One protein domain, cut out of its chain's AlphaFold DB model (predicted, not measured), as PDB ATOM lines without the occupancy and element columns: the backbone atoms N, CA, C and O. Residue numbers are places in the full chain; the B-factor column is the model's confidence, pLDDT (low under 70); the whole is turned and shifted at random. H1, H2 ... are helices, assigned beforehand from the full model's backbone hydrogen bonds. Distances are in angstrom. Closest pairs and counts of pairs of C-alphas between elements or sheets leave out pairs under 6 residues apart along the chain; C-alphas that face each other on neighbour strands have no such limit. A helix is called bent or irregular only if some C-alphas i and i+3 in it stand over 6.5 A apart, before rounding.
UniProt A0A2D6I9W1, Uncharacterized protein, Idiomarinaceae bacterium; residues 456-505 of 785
ATOM      1  N   ASN A 456      11.615 -11.655  23.527       93.62
ATOM      2  CA  ASN A 456      10.999 -11.639  24.849       93.62
ATOM      3  C   ASN A 456      11.455 -10.403  25.635       93.62
ATOM      4  O   ASN A 456      10.632  -9.634  26.130       93.62
ATOM      5  N   GLU A 457      12.765 -10.165  25.674       94.69
ATOM      6  CA  GLU A 457      13.379  -8.987  26.282       94.69
ATOM      7  C   GLU A 457      12.857  -7.687  25.644       94.69
ATOM      8  O   GLU A 457      12.501  -6.744  26.353       94.69
ATOM      9  N   ALA A 458      12.727  -7.649  24.314       93.88
ATOM     10  CA  ALA A 458      12.136  -6.530  23.584       93.88
ATOM     11  C   ALA A 458      10.651  -6.328  23.927       93.88
ATOM     12  O   ALA A 458      10.201  -5.190  24.067       93.88
ATOM     13  N   ASN A 459       9.876  -7.403  24.106       94.56
ATOM     14  CA  ASN A 459       8.471  -7.291  24.494       94.56
ATOM     15  C   ASN A 459       8.315  -6.719  25.913       94.56
ATOM     16  O   ASN A 459       7.503  -5.811  26.117       94.56
ATOM     17  N   ILE A 460       9.128  -7.193  26.866       94.19
ATOM     18  CA  ILE A 460       9.189  -6.656  28.236       94.19
ATOM     19  C   ILE A 460       9.524  -5.165  28.189       94.19
ATOM     20  O   ILE A 460       8.783  -4.344  28.735       94.19
ATOM     21  N   LEU A 461      10.582  -4.800  27.461       93.06
ATOM     22  CA  LEU A 461      11.011  -3.413  27.352       93.06
ATOM     23  C   LEU A 461       9.943  -2.525  26.702       93.06
ATOM     24  O   LEU A 461       9.697  -1.425  27.181       93.06
ATOM     25  N   SER A 462       9.252  -3.017  25.669       92.94
ATOM     26  CA  SER A 462       8.168  -2.279  25.006       92.94
ATOM     27  C   SER A 462       6.937  -2.064  25.888       92.94
ATOM     28  O   SER A 462       6.156  -1.149  25.642       92.94
ATOM     29  N   THR A 463       6.744  -2.907  26.905       92.75
ATOM     30  CA  THR A 463       5.665  -2.734  27.886       92.75
ATOM     31  C   THR A 463       6.016  -1.613  28.860       92.75
ATOM     32  O   THR A 463       5.149  -0.819  29.217       92.75
ATOM     33  N   GLN A 464       7.291  -1.527  29.249       93.00
ATOM     34  CA  GLN A 464       7.795  -0.479  30.133       93.00
ATOM     35  C   GLN A 464       7.935   0.877  29.425       93.00
ATOM     36  O   GLN A 464       7.602   1.909  30.004       93.00
ATOM     37  N   PHE A 465       8.394   0.871  28.174       90.94
ATOM     38  CA  PHE A 465       8.586   2.050  27.329       90.94
ATOM     39  C   PHE A 465       7.758   1.908  26.043       90.94
ATOM     40  O   PHE A 465       8.284   1.494  25.004       90.94
ATOM     41  N   PRO A 466       6.448   2.233  26.081       88.75
ATOM     42  CA  PRO A 466       5.553   2.061  24.934       88.75
ATOM     43  C   PRO A 466       5.998   2.809  23.672       88.75
ATOM     44  O   PRO A 466       5.756   2.332  22.564       88.75
ATOM     45  N   ASN A 467       6.697   3.936  23.831       85.50
ATOM     46  CA  ASN A 467       7.284   4.717  22.739       85.50
ATOM     47  C   ASN A 467       8.345   3.945  21.938       85.50
ATOM     48  O   ASN A 467       8.556   4.239  20.768       85.50
ATOM     49  N   LEU A 468       8.985   2.928  22.524       89.19
ATOM     50  CA  LEU A 468       9.962   2.096  21.819       89.19
ATOM     51  C   LEU A 468       9.327   0.942  21.039       89.19
ATOM     52  O   LEU A 468      10.022   0.269  20.280       89.19
ATOM     53  N   ARG A 469       8.026   0.665  21.208       90.69
ATOM     54  CA  ARG A 469       7.397  -0.546  20.658       90.69
ATOM     55  C   ARG A 469       7.481  -0.621  19.133       90.69
ATOM     56  O   ARG A 469       7.826  -1.676  18.605       90.69
ATOM     57  N   SER A 470       7.186   0.475  18.436       89.44
ATOM     58  CA  SER A 470       7.255   0.549  16.967       89.44
ATOM     59  C   SER A 470       8.680   0.347  16.439       89.44
ATOM     60  O   SER A 470       8.859  -0.242  15.379       89.44
ATOM     61  N   LEU A 471       9.688   0.775  17.202       90.00
ATOM     62  CA  LEU A 471      11.105   0.649  16.862       90.00
ATOM     63  C   LEU A 471      11.654  -0.759  17.167       90.00
ATOM     64  O   LEU A 471      12.326  -1.365  16.336       90.00
ATOM     65  N   LEU A 472      11.313  -1.332  18.326       90.88
ATOM     66  CA  LEU A 472      11.750  -2.671  18.761       90.88
ATOM     67  C   LEU A 472      11.211  -3.807  17.875       90.88
ATOM     68  O   LEU A 472      11.858  -4.854  17.742       90.88
ATOM     69  N   PHE A 473      10.033  -3.594  17.284       92.12
ATOM     70  CA  PHE A 473       9.341  -4.527  16.391       92.12
ATOM     71  C   PHE A 473       9.175  -3.971  14.970       92.12
ATOM     72  O   PHE A 473       8.272  -4.389  14.246       92.12
ATOM     73  N   ASN A 474      10.038  -3.033  14.568       90.50
ATOM     74  CA  ASN A 474      10.005  -2.452  13.229       90.50
ATOM     75  C   ASN A 474      10.163  -3.542  12.153       90.50
ATOM     76  O   ASN A 474      10.812  -4.562  12.388       90.50
ATOM     77  N   SER A 475       9.572  -3.343  10.975       85.75
ATOM     78  CA  SER A 475       9.691  -4.270   9.844       85.75
ATOM     79  C   SER A 475      11.111  -4.295   9.270       85.75
ATOM     80  O   SER A 475      11.591  -5.377   8.921       85.75
ATOM     81  N   SER A 476      11.801  -3.149   9.264       86.06
ATOM     82  CA  SER A 476      13.207  -3.018   8.878       86.06
ATOM     83  C   SER A 476      14.124  -3.734   9.871       86.06
ATOM     84  O   SER A 476      14.110  -3.474  11.078       86.06
ATOM     85  N   GLU A 477      14.944  -4.653   9.359       83.00
ATOM     86  CA  GLU A 477      15.923  -5.387  10.162       83.00
ATOM     87  C   GLU A 477      17.026  -4.470  10.699       83.00
ATOM     88  O   GLU A 477      17.427  -4.626  11.851       83.00
ATOM     89  N   ASN A 478      17.427  -3.462   9.921       84.44
ATOM     90  CA  ASN A 478      18.414  -2.455  10.307       84.44
ATOM     91  C   ASN A 478      17.969  -1.677  11.554       84.44
ATOM     92  O   ASN A 478      18.704  -1.607  12.542       84.44
ATOM     93  N   VAL A 479      16.714  -1.212  11.571       86.94
ATOM     94  CA  VAL A 479      16.127  -0.545  12.744       86.94
ATOM     95  C   VAL A 479      16.143  -1.486  13.948       86.94
ATOM     96  O   VAL A 479      16.701  -1.148  14.992       86.94
ATOM     97  N   ARG A 480      15.620  -2.715  13.823       88.94
ATOM     98  CA  ARG A 480      15.646  -3.678  14.944       88.94
ATOM     99  C   ARG A 480      17.070  -3.938  15.439       88.94
ATOM    100  O   ARG A 480      17.287  -4.032  16.648       88.94
ATOM    101  N   HIS A 481      18.034  -4.042  14.527       84.25
ATOM    102  CA  HIS A 481      19.436  -4.295  14.827       84.25
ATOM    103  C   HIS A 481      20.053  -3.170  15.670       84.25
ATOM    104  O   HIS A 481      20.780  -3.467  16.619       84.25
ATOM    105  N   VAL A 482      19.755  -1.902  15.383       87.31
ATOM    106  CA  VAL A 482      20.223  -0.764  16.192       87.31
ATOM    107  C   VAL A 482      19.498  -0.743  17.539       87.31
ATOM    108  O   VAL A 482      20.129  -0.863  18.593       87.31
ATOM    109  N   ILE A 483      18.165  -0.688  17.521       89.75
ATOM    110  CA  ILE A 483      17.327  -0.425  18.702       89.75
ATOM    111  C   ILE A 483      17.457  -1.516  19.768       89.75
ATOM    112  O   ILE A 483      17.433  -1.226  20.960       89.75
ATOM    113  N   ARG A 484      17.643  -2.780  19.371       92.56
ATOM    114  CA  ARG A 484      17.806  -3.905  20.311       92.56
ATOM    115  C   ARG A 484      19.179  -3.943  20.986       92.56
ATOM    116  O   ARG A 484      19.488  -4.897  21.696       92.56
ATOM    117  N   THR A 485      20.011  -2.924  20.806       92.12
ATOM    118  CA  THR A 485      21.178  -2.686  21.659       92.12
ATOM    119  C   THR A 485      20.717  -1.934  22.915       92.12
ATOM    120  O   THR A 485      20.307  -0.783  22.787       92.12
ATOM    121  N   PRO A 486      20.785  -2.517  24.131       92.38
ATOM    122  CA  PRO A 486      20.292  -1.905  25.372       92.38
ATOM    123  C   PRO A 486      20.728  -0.455  25.595       92.38
ATOM    124  O   PRO A 486      19.918   0.380  25.989       92.38
ATOM    125  N   PHE A 487      21.993  -0.132  25.306       90.56
ATOM    126  CA  PHE A 487      22.492   1.239  25.423       90.56
ATOM    127  C   PHE A 487      21.794   2.212  24.456       90.56
ATOM    128  O   PHE A 487      21.460   3.328  24.841       90.56
ATOM    129  N   PHE A 488      21.516   1.794  23.220       90.75
ATOM    130  CA  PHE A 488      20.789   2.619  22.248       90.75
ATOM    131  C   PHE A 488      19.305   2.723  22.601       90.75
ATOM    132  O   PHE A 488      18.742   3.812  22.524       90.75
ATOM    133  N   ALA A 489      18.695   1.635  23.082       89.44
ATOM    134  CA  ALA A 489      17.338   1.665  23.621       89.44
ATOM    135  C   ALA A 489      17.205   2.680  24.769       89.44
ATOM    136  O   ALA A 489      16.230   3.421  24.802       89.44
ATOM    137  N   LYS A 490      18.208   2.764  25.657       88.50
ATOM    138  CA  LYS A 490      18.278   3.767  26.733       88.50
ATOM    139  C   LYS A 490      18.327   5.192  26.207       88.50
ATOM    140  O   LYS A 490      17.633   6.061  26.715       88.50
ATOM    141  N   ILE A 491      19.158   5.452  25.204       86.25
ATOM    142  CA  ILE A 491      19.230   6.790  24.614       86.25
ATOM    143  C   ILE A 491      17.864   7.156  24.020       86.25
ATOM    144  O   ILE A 491      17.342   8.242  24.255       86.25
ATOM    145  N   LEU A 492      17.240   6.226  23.304       85.88
ATOM    146  CA  LEU A 492      15.983   6.469  22.606       85.88
ATOM    147  C   LEU A 492      14.754   6.539  23.510       85.88
ATOM    148  O   LEU A 492      13.828   7.282  23.181       85.88
ATOM    149  N   SER A 493      14.738   5.830  24.645       82.94
ATOM    150  CA  SER A 493      13.647   5.949  25.619       82.94
ATOM    151  C   SER A 493      13.524   7.384  26.116       82.94
ATOM    152  O   SER A 493      12.407   7.878  26.256       82.94
ATOM    153  N   THR A 494      14.654   8.078  26.282       76.62
ATOM    154  CA  THR A 494      14.679   9.465  26.748       76.62
ATOM    155  C   THR A 494      14.567  10.490  25.618       76.62
ATOM    156  O   THR A 494      13.892  11.504  25.790       76.62
ATOM    157  N   LEU A 495      15.174  10.250  24.447       75.88
ATOM    158  CA  LEU A 495      15.147  11.212  23.333       75.88
ATOM    159  C   LEU A 495      13.753  11.429  22.721       75.88
ATOM    160  O   LEU A 495      13.553  12.480  22.115       75.88
ATOM    161  N   SER A 496      12.820  10.474  22.871       67.56
ATOM    162  CA  SER A 496      11.456  10.515  22.306       67.56
ATOM    163  C   SER A 496      11.438  11.035  20.863       67.56
ATOM    164  O   SER A 496      11.062  12.179  20.596       67.56
ATOM    165  N   LEU A 497      11.903  10.198  19.930       68.94
ATOM    166  CA  LEU A 497      11.867  10.514  18.500       68.94
ATOM    167  C   LEU A 497      10.424  10.774  18.035       68.94
ATOM    168  O   LEU A 497       9.484  10.168  18.547       68.94
ATOM    169  N   SER A 498      10.253  11.675  17.066       63.06
ATOM    170  CA  SER A 498       8.979  11.818  16.352       63.06
ATOM    171  C   SER A 498       8.623  10.516  15.632       63.06
ATOM    172  O   SER A 498       9.522   9.827  15.157       63.06
ATOM    173  N   ASP A 499       7.327  10.217  15.501       57.31
ATOM    174  CA  ASP A 499       6.827   8.968  14.896       57.31
ATOM    175  C   ASP A 499       7.380   8.695  13.476       57.31
ATOM    176  O   ASP A 499       7.475   7.540  13.067       57.31
ATOM    177  N   ASP A 500       7.808   9.737  12.754       58.88
ATOM    178  CA  ASP A 500       8.379   9.653  11.401       58.88
ATOM    179  C   ASP A 500       9.905   9.408  11.363       58.88
ATOM    180  O   ASP A 500      10.486   9.296  10.285       58.88
ATOM    181  N   THR A 501      10.595   9.350  12.507       68.62
ATOM    182  CA  THR A 501      12.065   9.246  12.573       68.62
ATOM    183  C   THR A 501      12.473   7.896  13.159       68.62
ATOM    184  O   THR A 501      12.425   7.689  14.369       68.62
ATOM    185  N   SER A 502      12.868   6.955  12.297       80.38
ATOM    186  CA  SER A 502      13.383   5.639  12.698       80.38
ATOM    187  C   SER A 502      14.861   5.531  12.320       80.38
ATOM    188  O   SER A 502      15.151   5.560  11.127       80.38
ATOM    189  N   PRO A 503      15.794   5.414  13.285       85.25
ATOM    190  CA  PRO A 503      17.208   5.272  12.967       85.25
ATOM    191  C   PRO A 503      17.454   3.878  12.382       85.25
ATOM    192  O   PRO A 503      17.182   2.864  13.033       85.25
ATOM    193  N   GLU A 504      17.952   3.826  11.152       87.25
ATOM    194  CA  GLU A 504      18.350   2.593  10.474       87.25
ATOM    195  C   GLU A 504      19.826   2.256  10.731       87.25
ATOM    196  O   GLU A 504      20.235   1.104  10.592       87.25
ATOM    197  N   SER A 505      20.623   3.234  11.161       88.69
ATOM    198  CA  SER A 505      22.041   3.076  11.470       88.69
ATOM    199  C   SER A 505      22.416   3.634  12.851       88.69
ATOM    200  O   SER A 505      21.655   4.346  13.510       88.69
TER     201      SER A 505
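Overview. This is residues 456 to 505 of the 785 residues of an uncharacterized protein of Idiomarinaceae bacterium (UniProt A0A2D6I9W1). Four short helices make a rounded cluster in which H2 touches the other three, with H1 packed against it at a small angle and H3 and H4 crossing it more steeply. After H4, residues 496 to 505 form a strand-free, helix-free tail by name that folds back toward H3. The printed part has 50 residues, with H1, H2, H3 and H4 in that order and no named strand; its class is all helix. It is compact, with a radius of gyration of the C-alphas of 9.5 A and spans of 22 by 20 by 18 A.

Arrangement. H1, residues 456 to 464, and H2, residues 466 to 472, touch and form a helical hairpin at a shallow tilt of 31 degrees, opposite ways; their closest C-alphas, of Ser 462 and Arg 469, are 4.7 A apart. H2 is the hub. It forms a second helical hairpin with H3, residues 477 to 483, at a steep tilt of 42 degrees; their closest C-alphas, of Leu 472 and Arg 480, are 5.5 A apart. H2 touches H4, residues 486 to 495, at a steep tilt of 49 degrees, opposite ways; their closest C-alphas, of Leu 468 and Ser 493, are 6.5 A apart. The helix packing is only just mostly crossed, with 1 of these 3 pairs at a shallow tilt. H3 and H4 are close but not clearly touching, about perpendicular at 77 degrees. H1 and H4 are near each other; H1 and H3 are apart. Every O i to N i+4 pair is within hydrogen-bond range in H1 and H3, against 5 of 6 in H4 and 1 of 3 in H2, where 2 of 4 O i to N i+3 pairs are.

Along the chain. H1 begins at C-alpha 456 (10.999, -11.639, 24.849) and is 12.8 A long. H2 is 9.9 A long and irregular: C-alphas 467 and 470 are 7.1 A apart. H3 is 10.0 A long. H4 is 14.2 A long and ends at C-alpha 495 (15.147, 11.212, 23.333).

Size, cuts and confidence. The C-alphas of Asn 456 and Asp 500, the two farthest apart, are 25.3 A apart. The printed part has no cut, and its three links between helices are tight. The mean pLDDT of the printed part is 85.7; residues 496 to 501 are under 70.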